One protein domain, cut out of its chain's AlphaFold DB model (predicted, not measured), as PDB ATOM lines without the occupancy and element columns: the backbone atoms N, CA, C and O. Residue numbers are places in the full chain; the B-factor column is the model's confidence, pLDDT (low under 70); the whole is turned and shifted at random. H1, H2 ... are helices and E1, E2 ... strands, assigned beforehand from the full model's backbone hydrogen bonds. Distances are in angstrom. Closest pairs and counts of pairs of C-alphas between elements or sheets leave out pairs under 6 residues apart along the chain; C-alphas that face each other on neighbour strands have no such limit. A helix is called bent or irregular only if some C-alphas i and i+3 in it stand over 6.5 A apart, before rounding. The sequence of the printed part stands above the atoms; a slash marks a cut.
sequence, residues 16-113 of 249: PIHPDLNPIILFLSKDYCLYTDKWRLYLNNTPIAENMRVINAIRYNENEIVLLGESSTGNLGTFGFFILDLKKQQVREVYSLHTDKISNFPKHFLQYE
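This is residues 16 to 113 of the 249 residues of an uncharacterized protein of Epilithonimonas hominis (UniProt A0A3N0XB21). Two four-stranded antiparallel sheets are stacked as a sandwich, a short, flatter one of E1 to E4 and a longer one of E5 to E8 whose strands are strongly bent. The helix H1, at the end of the printed part, packs on the bent sheet, away from the sheet of E1 to E4. The printed part has 98 residues, with eight named strands followed by one named helix, and the class is mostly strand. The sheet orders are E1 E2 E3 E4 and E5 E6 E7 E8. The whole is compact, with a radius of gyration of the C-alphas of 12.6 A, and spans 36 by 28 by 24 A.

E1, residues 24 to 28, E2, residues 33 to 37, E3, residues 40 to 43, and E4, residues 46 to 50, form a meander, each strand the antiparallel neighbour of the one before. N 26 and O 34 are 2.9 A apart between E1 and E2, N 42 and O 35 2.8 A between E2 and E3, and N 48 and O 41 2.8 A between E3 and E4, within hydrogen-bond range. E5, residues 52 to 59, E6, residues 64 to 73, E7, residues 76 to 85, and E8, residues 90 to 100, form a second meander, strongly twisted. Here N 53 and O 70 are 2.8 A apart, N 67 and O 82 2.8 A, and N 97 and O 79 2.8 A. E5 bends by 80 degrees at residue 55, and E8 by 94 degrees at residue 97. The two sheets make a sandwich, two sheets face to face, with the facing parts 9.4 A centre to centre. The closest C-alphas of E1 and E5 are those of Leu 26 and Ala 57, 5.9 A. H1, residues 105 to 111, is on the second sheet at a height over the sheet of 8.9 A, and every O i to N i+4 pair in it is within hydrogen-bond range. The closest C-alphas of E6 and H1 are those of Glu 70 and Phe 105, 6.4 A.

E1 begins at C-alpha 24 (1.200, -1.071, 15.712). E5 measures 18.2 A from first to last C-alpha, E6 22.4 A, E7 22.9 A and E8 22.7 A. H1 measures 9.7 A and ends at C-alpha 111 (3.011, -16.958, 23.466).

The C-alphas farthest apart are those of Lys 30 and Lys 101, 39.0 A. The printed part has no cut, and the links between named elements are tight. The mean pLDDT of the printed part is 87.4, and residues 16 to 22 are under 70.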
ATOM      1  N   PRO A  16      12.478  -4.983  24.245       30.08
ATOM      2  CA  PRO A  16      11.776  -4.100  25.157       30.08
ATOM      3  C   PRO A  16      10.308  -4.079  24.721       30.08
ATOM      4  O   PRO A  16       9.921  -3.355  23.808       30.08
ATOM      5  N   ILE A  17       9.476  -4.907  25.351       44.00
ATOM      6  CA  ILE A  17       8.021  -4.797  25.237       44.00
ATOM      7  C   ILE A  17       7.629  -3.637  26.147       44.00
ATOM      8  O   ILE A  17       7.134  -3.833  27.254       44.00
ATOM      9  N   HIS A  18       7.940  -2.414  25.712       39.88
ATOM     10  CA  HIS A  18       7.483  -1.221  26.407       39.88
ATOM     11  C   HIS A  18       5.945  -1.243  26.405       39.88
ATOM     12  O   HIS A  18       5.345  -1.594  25.379       39.88
ATOM     13  N   PRO A  19       5.270  -0.852  27.500       45.38
ATOM     14  CA  PRO A  19       3.813  -0.686  27.509       45.38
ATOM     15  C   PRO A  19       3.312   0.196  26.343       45.38
ATOM     16  O   PRO A  19       2.211  -0.030  25.828       45.38
ATOM     17  N   ASP A  20       4.184   1.079  25.839       49.75
ATOM     18  CA  ASP A  20       3.994   1.976  24.691       49.75
ATOM     19  C   ASP A  20       4.402   1.402  23.318       49.75
ATOM     20  O   ASP A  20       4.827   2.159  22.452       49.75
ATOM     21  N   LEU A  21       4.288   0.091  23.062       53.28
ATOM     22  CA  LEU A  21       4.314  -0.439  21.682       53.28
ATOM     23  C   LEU A  21       3.144   0.152  20.869       53.28
ATOM     24  O   LEU A  21       2.080  -0.461  20.782       53.28
ATOM     25  N   ASN A  22       3.326   1.369  20.362       64.50
ATOM     26  CA  ASN A  22       2.292   2.243  19.834       64.50
ATOM     27  C   ASN A  22       2.901   3.237  18.822       64.50
ATOM     28  O   ASN A  22       3.857   3.931  19.175       64.50
ATOM     29  N   PRO A  23       2.339   3.371  17.605       72.81
ATOM     30  CA  PRO A  23       1.274   2.552  17.016       72.81
ATOM     31  C   PRO A  23       1.795   1.223  16.429       72.81
ATOM     32  O   PRO A  23       2.876   1.175  15.843       72.81
ATOM     33  N   ILE A  24       0.996   0.151  16.514       83.44
ATOM     34  CA  ILE A  24       1.200  -1.071  15.712       83.44
ATOM     35  C   ILE A  24       0.368  -0.930  14.438       83.44
ATOM     36  O   ILE A  24      -0.863  -0.964  14.491       83.44
ATOM     37  N   ILE A  25       1.035  -0.776  13.293       85.69
ATOM     38  CA  ILE A  25       0.383  -0.743  11.979       85.69
ATOM     39  C   ILE A  25       0.065  -2.181  11.561       85.69
ATOM     40  O   ILE A  25       0.965  -3.000  11.403       85.69
ATOM     41  N   LEU A  26      -1.222  -2.478  11.390       87.00
ATOM     42  CA  LEU A  26      -1.729  -3.824  11.102       87.00
ATOM     43  C   LEU A  26      -1.991  -4.016   9.612       87.00
ATOM     44  O   LEU A  26      -1.743  -5.081   9.056       87.00
ATOM     45  N   PHE A  27      -2.520  -2.979   8.966       81.75
ATOM     46  CA  PHE A  27      -2.818  -2.989   7.544       81.75
ATOM     47  C   PHE A  27      -2.659  -1.584   6.982       81.75
ATOM     48  O   PHE A  27      -3.221  -0.632   7.523       81.75
ATOM     49  N   LEU A  28      -1.936  -1.459   5.874       84.19
ATOM     50  CA  LEU A  28      -1.807  -0.207   5.144       84.19
ATOM     51  C   LEU A  28      -2.146  -0.457   3.679       84.19
ATOM     52  O   LEU A  28      -1.559  -1.318   3.027       84.19
ATOM     53  N   SER A  29      -3.106   0.301   3.172       79.56
ATOM     54  CA  SER A  29      -3.498   0.306   1.767       79.56
ATOM     55  C   SER A  29      -3.732   1.736   1.300       79.56
ATOM     56  O   SER A  29      -3.656   2.676   2.090       79.56
ATOM     57  N   LYS A  30      -4.043   1.900   0.013       78.25
ATOM     58  CA  LYS A  30      -4.419   3.203  -0.540       78.25
ATOM     59  C   LYS A  30      -5.687   3.773   0.113       78.25
ATOM     60  O   LYS A  30      -5.782   4.985   0.267       78.25
ATOM     61  N   ASP A  31      -6.629   2.910   0.489       79.62
ATOM     62  CA  ASP A  31      -7.974   3.324   0.913       79.62
ATOM     63  C   ASP A  31      -8.119   3.399   2.435       79.62
ATOM     64  O   ASP A  31      -8.955   4.141   2.957       79.62
ATOM     65  N   TYR A  32      -7.309   2.632   3.170       83.81
ATOM     66  CA  TYR A  32      -7.305   2.710   4.621       83.81
ATOM     67  C   TYR A  32      -6.010   2.263   5.303       83.81
ATOM     68  O   TYR A  32      -5.256   1.428   4.791       83.81
ATOM     69  N   CYS A  33      -5.824   2.787   6.516       89.00
ATOM     70  CA  CYS A  33      -4.834   2.395   7.508       89.00
ATOM     71  C   CYS A  33      -5.549   1.836   8.747       89.00
ATOM     72  O   CYS A  33      -6.326   2.545   9.393       89.00
ATOM     73  N   LEU A  34      -5.274   0.574   9.076       91.69
ATOM     74  CA  LEU A  34      -5.719  -0.088  10.300       91.69
ATOM     75  C   LEU A  34      -4.532  -0.196  11.255       91.69
ATOM     76  O   LEU A  34      -3.495  -0.763  10.900       91.69
ATOM     77  N   TYR A  35      -4.679   0.324  12.467       92.56
ATOM     78  CA  TYR A  35      -3.623   0.285  13.473       92.56
ATOM     79  C   TYR A  35      -4.205   0.238  14.881       92.56
ATOM     80  O   TYR A  35      -5.352   0.623  15.102       92.56
ATOM     81  N   THR A  36      -3.410  -0.224  15.841       91.19
ATOM     82  CA  THR A  36      -3.746  -0.099  17.262       91.19
ATOM     83  C   THR A  36      -2.790   0.860  17.959       91.19
ATOM     84  O   THR A  36      -1.589   0.863  17.686       91.19
ATOM     85  N   ASP A  37      -3.344   1.700  18.827       88.19
ATOM     86  CA  ASP A  37      -2.606   2.616  19.691       88.19
ATOM     87  C   ASP A  37      -3.328   2.728  21.043       88.19
ATOM     88  O   ASP A  37      -4.552   2.838  21.078       88.19
ATOM     89  N   LYS A  38      -2.587   2.685  22.156       84.69
ATOM     90  CA  LYS A  38      -3.093   2.844  23.537       84.69
ATOM     91  C   LYS A  38      -4.386   2.062  23.810       84.69
ATOM     92  O   LYS A  38      -5.360   2.633  24.290       84.69
ATOM     93  N   TRP A  39      -4.391   0.759  23.510       88.25
ATOM     94  CA  TRP A  39      -5.558  -0.117  23.719       88.25
ATOM     95  C   TRP A  39      -6.813   0.295  22.944       88.25
ATOM     96  O   TRP A  39      -7.935   0.013  23.356       88.25
ATOM     97  N   ARG A  40      -6.634   0.952  21.802       92.25
ATOM     98  CA  ARG A  40      -7.708   1.254  20.863       92.25
ATOM     99  C   ARG A  40      -7.337   0.758  19.483       92.25
ATOM    100  O   ARG A  40      -6.166   0.788  19.097       92.25
ATOM    101  N   LEU A  41      -8.338   0.313  18.739       94.19
ATOM    102  CA  LEU A  41      -8.216  -0.021  17.326       94.19
ATOM    103  C   LEU A  41      -8.751   1.149  16.501       94.19
ATOM    104  O   LEU A  41      -9.863   1.620  16.746       94.19
ATOM    105  N   TYR A  42      -7.979   1.585  15.512       94.19
ATOM    106  CA  TYR A  42      -8.314   2.706  14.642       94.19
ATOM    107  C   TYR A  42      -8.383   2.270  13.184       94.19
ATOM    108  O   TYR A  42      -7.516   1.537  12.704       94.19
ATOM    109  N   LEU A  43      -9.368   2.805  12.468       94.00
ATOM    110  CA  LEU A  43      -9.481   2.767  11.016       94.00
ATOM    111  C   LEU A  43      -9.446   4.209  10.502       94.00
ATOM    112  O   LEU A  43     -10.337   4.994  10.814       94.00
ATOM    113  N   ASN A  44      -8.420   4.582   9.735       91.38
ATOM    114  CA  ASN A  44      -8.260   5.948   9.208       91.38
ATOM    115  C   ASN A  44      -8.371   7.034  10.291       91.38
ATOM    116  O   ASN A  44      -9.096   8.014  10.132       91.38
ATOM    117  N   ASN A  45      -7.672   6.836  11.412       90.44
ATOM    118  CA  ASN A  45      -7.702   7.698  12.604       90.44
ATOM    119  C   ASN A  45      -9.054   7.763  13.338       90.44
ATOM    120  O   ASN A  45      -9.172   8.480  14.328       90.44
ATOM    121  N   THR A  46     -10.059   7.001  12.903       93.38
ATOM    122  CA  THR A  46     -11.337   6.868  13.610       93.38
ATOM    123  C   THR A  46     -11.258   5.671  14.556       93.38
ATOM    124  O   THR A  46     -10.952   4.570  14.088       93.38
ATOM    125  N   PRO A  47     -11.495   5.840  15.870       93.88
ATOM    126  CA  PRO A  47     -11.531   4.717  16.800       93.88
ATOM    127  C   PRO A  47     -12.751   3.839  16.500       93.88
ATOM    128  O   PRO A  47     -13.878   4.328  16.459       93.88
ATOM    129  N   ILE A  48     -12.516   2.546  16.284       94.94
ATOM    130  CA  ILE A  48     -13.557   1.553  15.965       94.94
ATOM    131  C   ILE A  48     -13.764   0.526  17.083       94.94
ATOM    132  O   ILE A  48     -14.808  -0.115  17.145       94.94
ATOM    133  N   ALA A  49     -12.789   0.373  17.984       93.38
ATOM    134  CA  ALA A  49     -12.941  -0.410  19.204       93.38
ATOM    135  C   ALA A  49     -12.116   0.204  20.340       93.38
ATOM    136  O   ALA A  49     -10.919   0.459  20.188       93.38
ATOM    137  N   GLU A  50     -12.772   0.404  21.481       91.69
ATOM    138  CA  GLU A  50     -12.131   0.745  22.749       91.69
ATOM    139  C   GLU A  50     -11.645  -0.531  23.446       91.69
ATOM    140  O   GLU A  50     -12.216  -1.604  23.255       91.69
ATOM    141  N   ASN A  51     -10.615  -0.408  24.286       90.81
ATOM    142  CA  ASN A  51     -10.091  -1.493  25.121       90.81
ATOM    143  C   ASN A  51      -9.618  -2.738  24.347       90.81
ATOM    144  O   ASN A  51      -9.631  -3.852  24.879       90.81
ATOM    145  N   MET A  52      -9.169  -2.554  23.105       92.62
ATOM    146  CA  MET A  52      -8.689  -3.617  22.230       92.62
ATOM    147  C   MET A  52      -7.265  -3.343  21.757       92.62
ATOM    148  O   MET A  52      -6.938  -2.240  21.312       92.62
ATOM    149  N   ARG A  53      -6.422  -4.376  21.790       91.56
ATOM    150  CA  ARG A  53      -5.070  -4.339  21.239       91.56
ATOM    151  C   ARG A  53      -4.844  -5.521  20.312       91.56
ATOM    152  O   ARG A  53      -4.991  -6.673  20.709       91.56
ATOM    153  N   VAL A  54      -4.480  -5.230  19.071       92.81
ATOM    154  CA  VAL A  54      -4.316  -6.225  18.004       92.81
ATOM    155  C   VAL A  54      -2.841  -6.365  17.656       92.81
ATOM    156  O   VAL A  54      -2.112  -5.378  17.616       92.81
ATOM    157  N   ILE A  55      -2.399  -7.597  17.415       91.25
ATOM    158  CA  ILE A  55      -0.986  -7.920  17.166       91.25
ATOM    159  C   ILE A  55      -0.745  -8.458  15.762       91.25
ATOM    160  O   ILE A  55       0.373  -8.394  15.264       91.25
ATOM    161  N   ASN A  56      -1.782  -8.996  15.124       92.25
ATOM    162  CA  ASN A  56      -1.712  -9.487  13.759       92.25
ATOM    163  C   ASN A  56      -3.092  -9.380  13.101       92.25
ATOM    164  O   ASN A  56      -4.118  -9.464  13.782       92.25
ATOM    165  N   ALA A  57      -3.115  -9.195  11.786       93.44
ATOM    166  CA  ALA A  57      -4.333  -9.063  11.008       93.44
ATOM    167  C   ALA A  57      -4.151  -9.625   9.594       93.44
ATOM    168  O   ALA A  57      -3.068  -9.556   9.015       93.44
ATOM    169  N   ILE A  58      -5.234 -10.128   9.006       92.69
ATOM    170  CA  ILE A  58      -5.283 -10.498   7.590       92.69
ATOM    171  C   ILE A  58      -6.641 -10.156   6.992       92.69
ATOM    172  O   ILE A  58      -7.684 -10.337   7.623       92.69
ATOM    173  N   ARG A  59      -6.643  -9.671   5.750       91.12
ATOM    174  CA  ARG A  59      -7.887  -9.423   5.022       91.12
ATOM    175  C   ARG A  59      -8.558 -10.755   4.685       91.12
ATOM    176  O   ARG A  59      -7.964 -11.577   3.994       91.12
ATOM    177  N   TYR A  60      -9.782 -10.946   5.173       90.81
ATOM    178  CA  TYR A  60     -10.591 -12.129   4.888       90.81
ATOM    179  C   TYR A  60     -11.274 -12.014   3.526       90.81
ATOM    180  O   TYR A  60     -11.203 -12.914   2.693       90.81
ATOM    181  N   ASN A  61     -11.919 -10.870   3.303       89.81
ATOM    182  CA  ASN A  61     -12.595 -10.512   2.064       89.81
ATOM    183  C   ASN A  61     -12.670  -8.977   1.944       89.81
ATOM    184  O   ASN A  61     -12.019  -8.237   2.685       89.81
ATOM    185  N   GLU A  62     -13.454  -8.466   0.998       88.25
ATOM    186  CA  GLU A  62     -13.588  -7.021   0.788       88.25
ATOM    187  C   GLU A  62     -14.161  -6.266   1.997       88.25
ATOM    188  O   GLU A  62     -13.857  -5.090   2.173       88.25
ATOM    189  N   ASN A  63     -14.944  -6.925   2.845       91.81
ATOM    190  CA  ASN A  63     -15.639  -6.301   3.967       91.81
ATOM    191  C   ASN A  63     -15.064  -6.700   5.326       91.81
ATOM    192  O   ASN A  63     -15.396  -6.058   6.311       91.81
ATOM    193  N   GLU A  64     -14.237  -7.742   5.407       93.56
ATOM    194  CA  GLU A  64     -13.857  -8.336   6.687       93.56
ATOM    195  C   GLU A  64     -12.351  -8.536   6.833       93.56
ATOM    196  O   GLU A  64     -11.647  -8.917   5.892       93.56
ATOM    197  N   ILE A  65     -11.863  -8.311   8.053       93.75
ATOM    198  CA  ILE A  65     -10.478  -8.546   8.464       93.75
ATOM    199  C   ILE A  65     -10.488  -9.468   9.683       93.75
ATOM    200  O   ILE A  65     -11.164  -9.174  10.668       93.75
ATOM    201  N   VAL A  66      -9.722 -10.559   9.627       95.38
ATOM    202  CA  VAL A  66      -9.450 -11.402  10.797       95.38
ATOM    203  C   VAL A  66      -8.322 -10.775  11.601       95.38
ATOM    204  O   VAL A  66      -7.299 -10.382  11.039       95.38
ATOM    205  N   LEU A  67      -8.503 -10.707  12.913       95.94
ATOM    206  CA  LEU A  67      -7.578 -10.114  13.867       95.94
ATOM    207  C   LEU A  67      -7.161 -11.163  14.900       95.94
ATOM    208  O   LEU A  67      -7.974 -11.988  15.310       95.94
ATOM    209  N   LEU A  68      -5.919 -11.078  15.364       96.31
ATOM    210  CA  LEU A  68      -5.450 -11.718  16.592       96.31
ATOM    211  C   LEU A  68      -5.092 -10.620  17.591       96.31
ATOM    212  O   LEU A  68      -4.314  -9.718  17.268       96.31
ATOM    213  N   GLY A  69      -5.635 -10.691  18.801       95.31
ATOM    214  CA  GLY A  69      -5.387  -9.668  19.810       95.31
ATOM    215  C   GLY A  69      -6.044  -9.963  21.146       95.31
ATOM    216  O   GLY A  69      -6.486 -11.079  21.395       95.31
ATOM    217  N   GLU A  70      -6.116  -8.937  21.985       94.94
ATOM    218  CA  GLU A  70      -6.868  -8.946  23.235       94.94
ATOM    219  C   GLU A  70      -7.939  -7.861  23.208       94.94
ATOM    220  O   GLU A  70      -7.669  -6.725  22.813       94.94
ATOM    221  N   SER A  71      -9.140  -8.213  23.650       94.12
ATOM    222  CA  SER A  71     -10.208  -7.273  23.975       94.12
ATOM    223  C   SER A  71     -10.459  -7.330  25.476       94.12
ATOM    224  O   SER A  71     -10.451  -8.413  26.060       94.12
ATOM    225  N   SER A  72     -10.672  -6.179  26.110       86.38
ATOM    226  CA  SER A  72     -10.993  -6.107  27.532       86.38
ATOM    227  C   SER A  72     -12.366  -5.486  27.766       86.38
ATOM    228  O   SER A  72     -12.675  -4.390  27.305       86.38
ATOM    229  N   THR A  73     -13.214  -6.214  28.492       79.19
ATOM    230  CA  THR A  73     -14.545  -5.756  28.903       79.19
ATOM    231  C   THR A  73     -14.604  -5.739  30.425       79.19
ATOM    232  O   THR A  73     -14.706  -6.781  31.070       79.19
ATOM    233  N   GLY A  74     -14.498  -4.548  31.021       74.06
ATOM    234  CA  GLY A  74     -14.369  -4.403  32.473       74.06
ATOM    235  C   GLY A  74     -13.095  -5.079  32.987       74.06
ATOM    236  O   GLY A  74     -12.004  -4.787  32.509       74.06
ATOM    237  N   ASN A  75     -13.241  -6.011  33.931       72.56
ATOM    238  CA  ASN A  75     -12.139  -6.803  34.497       72.56
ATOM    239  C   ASN A  75     -11.992  -8.168  33.803       72.56
ATOM    240  O   ASN A  75     -11.709  -9.170  34.451       72.56
ATOM    241  N   LEU A  76     -12.279  -8.259  32.510       82.62
ATOM    242  CA  LEU A  76     -12.119  -9.496  31.755       82.62
ATOM    243  C   LEU A  76     -11.301  -9.194  30.508       82.62
ATOM    244  O   LEU A  76     -11.740  -8.402  29.679       82.62
ATOM    245  N   GLY A  77     -10.119  -9.796  30.395       88.12
ATOM    246  CA  GLY A  77      -9.306  -9.765  29.184       88.12
ATOM    247  C   GLY A  77      -9.489 -11.062  28.409       88.12
ATOM    248  O   GLY A  77      -9.197 -12.133  28.941       88.12
ATOM    249  N   THR A  78      -9.952 -10.973  27.165       95.06
ATOM    250  CA  THR A  78     -10.068 -12.116  26.254       95.06
ATOM    251  C   THR A  78      -9.051 -11.977  25.136       95.06
ATOM    252  O   THR A  78      -9.138 -11.053  24.327       95.06
ATOM    253  N   PHE A  79      -8.094 -12.902  25.084       96.19
ATOM    254  CA  PHE A  79      -7.129 -13.014  23.997       96.19
ATOM    255  C   PHE A  79      -7.604 -14.068  22.998       96.19
ATOM    256  O   PHE A  79      -7.946 -15.185  23.389       96.19
ATOM    257  N   GLY A  80      -7.632 -13.742  21.708       97.19
ATOM    258  CA  GLY A  80      -8.251 -14.621  20.724       97.19
ATOM    259  C   GLY A  80      -8.320 -14.071  19.306       97.19
ATOM    260  O   GLY A  80      -7.681 -13.071  18.961       97.19
ATOM    261  N   PHE A  81      -9.115 -14.756  18.486       97.44
ATOM    262  CA  PHE A  81      -9.429 -14.355  17.123       97.44
ATOM    263  C   PHE A  81     -10.713 -13.527  17.081       97.44
ATOM    264  O   PHE A  81     -11.730 -13.897  17.671       97.44
ATOM    265  N   PHE A  82     -10.674 -12.433  16.327       96.44
ATOM    266  CA  PHE A  82     -11.795 -11.516  16.125       96.44
ATOM    267  C   PHE A  82     -11.997 -11.245  14.634       96.44
ATOM    268  O   PHE A  82     -11.065 -11.399  13.843       96.44
ATOM    269  N   ILE A  83     -13.189 -10.794  14.249       96.25
ATOM    270  CA  ILE A  83     -13.449 -10.252  12.911       96.25
ATOM    271  C   ILE A  83     -13.897  -8.802  13.029       96.25
ATOM    272  O   ILE A  83     -14.843  -8.492  13.754       96.25
ATOM    273  N   LEU A  84     -13.239  -7.936  12.261       95.31
ATOM    274  CA  LEU A  84     -13.674  -6.573  11.983       95.31
ATOM    275  C   LEU A  84     -14.492  -6.544  10.689       95.31
ATOM    276  O   LEU A  84     -13.960  -6.857   9.626       95.31
ATOM    277  N   ASP A  85     -15.749  -6.113  10.777       95.62
ATOM    278  CA  ASP A  85     -16.564  -5.702   9.630       95.62
ATOM    279  C   ASP A  85     -16.234  -4.238   9.287       95.62
ATOM    280  O   ASP A  85     -16.543  -3.322  10.051       95.62
ATOM    281  N   LEU A  86     -15.592  -4.012   8.141       92.19
ATOM    282  CA  LEU A  86     -15.158  -2.701   7.655       92.19
ATOM    283  C   LEU A  86     -16.327  -1.765   7.327       92.19
ATOM    284  O   LEU A  86     -16.176  -0.550   7.434       92.19
ATOM    285  N   LYS A  87     -17.484  -2.307   6.925       92.56
ATOM    286  CA  LYS A  87     -18.667  -1.503   6.584       92.56
ATOM    287  C   LYS A  87     -19.387  -1.034   7.837       92.56
ATOM    288  O   LYS A  87     -19.757   0.132   7.928       92.56
ATOM    289  N   LYS A  88     -19.589  -1.941   8.794       95.19
ATOM    290  CA  LYS A  88     -20.264  -1.638  10.064       95.19
ATOM    291  C   LYS A  88     -19.336  -1.003  11.094       95.19
ATOM    292  O   LYS A  88     -19.831  -0.455  12.070       95.19
ATOM    293  N   GLN A  89     -18.022  -1.103  10.887       94.31
ATOM    294  CA  GLN A  89     -16.984  -0.722  11.847       94.31
ATOM    295  C   GLN A  89     -17.189  -1.398  13.206       94.31
ATOM    296  O   GLN A  89     -17.091  -0.778  14.259       94.31
ATOM    297  N   GLN A  90     -17.515  -2.690  13.168       94.69
ATOM    298  CA  GLN A  90     -17.790  -3.488  14.357       94.69
ATOM    299  C   GLN A  90     -16.815  -4.652  14.442       94.69
ATOM    300  O   GLN A  90     -16.575  -5.350  13.455       94.69
ATOM    301  N   VAL A  91     -16.289  -4.867  15.644       95.38
ATOM    302  CA  VAL A  91     -15.465  -6.026  15.974       95.38
ATOM    303  C   VAL A  91     -16.316  -7.035  16.731       95.38
ATOM    304  O   VAL A  91     -17.035  -6.672  17.660       95.38
ATOM    305  N   ARG A  92     -16.208  -8.307  16.355       94.88
ATOM    306  CA  ARG A  92     -16.804  -9.426  17.090       94.88
ATOM    307  C   ARG A  92     -15.768 -10.496  17.377       94.88
ATOM    308  O   ARG A  92     -14.872 -10.729  16.565       94.88
ATOM    309  N   GLU A  93     -15.897 -11.137  18.528       95.06
ATOM    310  CA  GLU A  93     -15.097 -12.305  18.880       95.06
ATOM    311  C   GLU A  93     -15.540 -13.512  18.051       95.06
ATOM    312  O   GLU A  93     -16.733 -13.738  17.860       95.06
ATOM    313  N   VAL A  94     -14.566 -14.272  17.556       94.94
ATOM    314  CA  VAL A  94     -14.794 -15.550  16.873       94.94
ATOM    315  C   VAL A  94     -14.380 -16.708  17.769       94.94
ATOM    316  O   VAL A  94     -15.057 -17.733  17.799       94.94
ATOM    317  N   TYR A  95     -13.261 -16.564  18.485       95.94
ATOM    318  CA  TYR A  95     -12.726 -17.628  19.328       95.94
ATOM    319  C   TYR A  95     -11.767 -17.110  20.391       95.94
ATOM    320  O   TYR A  95     -10.756 -16.484  20.064       95.94
ATOM    321  N   SER A  96     -12.064 -17.429  21.649       95.31
ATOM    322  CA  SER A  96     -11.190 -17.171  22.791       95.31
ATOM    323  C   SER A  96     -10.106 -18.247  22.897       95.31
ATOM    324  O   SER A  96     -10.402 -19.431  23.048       95.31
ATOM    325  N   LEU A  97      -8.844 -17.820  22.839       95.19
ATOM    326  CA  LEU A  97      -7.681 -18.651  23.168       95.19
ATOM    327  C   LEU A  97      -7.424 -18.654  24.679       95.19
ATOM    328  O   LEU A  97      -6.970 -19.653  25.235       95.19
ATOM    329  N   HIS A  98      -7.674 -17.521  25.336       93.25
ATOM    330  CA  HIS A  98      -7.517 -17.369  26.773       93.25
ATOM    331  C   HIS A  98      -8.436 -16.273  27.308       93.25
ATOM    332  O   HIS A  98      -8.595 -15.221  26.688       93.25
ATOM    333  N   THR A  99      -8.975 -16.489  28.505       92.25
ATOM    334  CA  THR A  99      -9.756 -15.484  29.227       92.25
ATOM    335  C   THR A  99      -9.191 -15.323  30.632       92.25
ATOM    336  O   THR A  99      -9.142 -16.279  31.405       92.25
ATOM    337  N   ASP A 100      -8.783 -14.102  30.968       88.69
ATOM    338  CA  ASP A 100      -8.199 -13.740  32.256       88.69
ATOM    339  C   ASP A 100      -9.026 -12.685  32.992       88.69
ATOM    340  O   ASP A 100      -9.700 -11.849  32.392       88.69
ATOM    341  N   LYS A 101      -8.906 -12.671  34.324       86.50
ATOM    342  CA  LYS A 101      -9.500 -11.636  35.194       86.50
ATOM    343  C   LYS A 101      -8.829 -10.261  35.071       86.50
ATOM    344  O   LYS A 101      -9.321  -9.280  35.614       86.50
ATOM    345  N   ILE A 102      -7.642 -10.198  34.480       83.44
ATOM    346  CA  ILE A 102      -6.883  -8.970  34.226       83.44
ATOM    347  C   ILE A 102      -6.141  -9.193  32.912       83.44
ATOM    348  O   ILE A 102      -5.750 -10.322  32.621       83.44
ATOM    349  N   SER A 103      -5.932  -8.131  32.135       84.44
ATOM    350  CA  SER A 103      -5.118  -8.201  30.923       84.44
ATOM    351  C   SER A 103      -3.753  -8.852  31.180       84.44
ATOM    352  O   SER A 103      -2.997  -8.420  32.054       84.44
ATOM    353  N   ASN A 104      -3.428  -9.856  30.367       86.56
ATOM    354  CA  ASN A 104      -2.112 -10.492  30.288       86.56
ATOM    355  C   ASN A 104      -1.516 -10.338  28.882       86.56
ATOM    356  O   ASN A 104      -0.696 -11.148  28.445       86.56
ATOM    357  N   PHE A 105      -1.901  -9.275  28.176       88.62
ATOM    358  CA  PHE A 105      -1.555  -9.075  26.775       88.62
ATOM    359  C   PHE A 105      -0.064  -9.252  26.450       88.62
ATOM    360  O   PHE A 105       0.227  -9.987  25.510       88.62
ATOM    361  N   PRO A 106       0.909  -8.682  27.200       88.38
ATOM    362  CA  PRO A 106       2.327  -8.880  26.883       88.38
ATOM    363  C   PRO A 106       2.758 -10.351  26.909       88.38
ATOM    364  O   PRO A 106       3.569 -10.784  26.092       88.38
ATOM    365  N   LYS A 107       2.185 -11.142  27.825       91.06
ATOM    366  CA  LYS A 107       2.420 -12.584  27.898       91.06
ATOM    367  C   LYS A 107       1.822 -13.286  26.683       91.06
ATOM    368  O   LYS A 107       2.525 -14.047  26.023       91.06
ATOM    369  N   HIS A 108       0.558 -13.020  26.367       92.75
ATOM    370  CA  HIS A 108      -0.109 -13.658  25.234       92.75
ATOM    371  C   HIS A 108       0.515 -13.271  23.891       92.75
ATOM    372  O   HIS A 108       0.686 -14.131  23.032       92.75
ATOM    373  N   PHE A 109       0.957 -12.023  23.736       90.62
ATOM    374  CA  PHE A 109       1.718 -11.567  22.575       90.62
ATOM    375  C   PHE A 109       2.952 -12.440  22.323       90.62
ATOM    376  O   PHE A 109       3.165 -12.906  21.206       90.62
ATOM    377  N   LEU A 110       3.725 -12.728  23.373       91.38
ATOM    378  CA  LEU A 110       4.894 -13.600  23.284       91.38
ATOM    379  C   LEU A 110       4.526 -15.069  23.028       91.38
ATOM    380  O   LEU A 110       5.258 -15.771  22.328       91.38
ATOM    381  N   GLN A 111       3.425 -15.558  23.601       94.06
ATOM    382  CA  GLN A 111       3.011 -16.958  23.466       94.06
ATOM    383  C   GLN A 111       2.416 -17.287  22.103       94.06
ATOM    384  O   GLN A 111       2.625 -18.389  21.596       94.06
ATOM    385  N   TYR A 112       1.701 -16.334  21.515       94.25
ATOM    386  CA  TYR A 112       0.930 -16.526  20.297       94.25
ATOM    387  C   TYR A 112       1.547 -15.851  19.072       94.25
ATOM    388  O   TYR A 112       0.850 -15.700  18.077       94.25
ATOM    389  N   GLU A 113       2.835 -15.489  19.094       90.12
ATOM    390  CA  GLU A 113       3.556 -14.982  17.916       90.12
ATOM    391  C   GLU A 113       3.458 -15.983  16.748       90.12
ATOM    392  O   GLU A 113       3.781 -17.166  16.877       90.12
TER     393      GLU A 113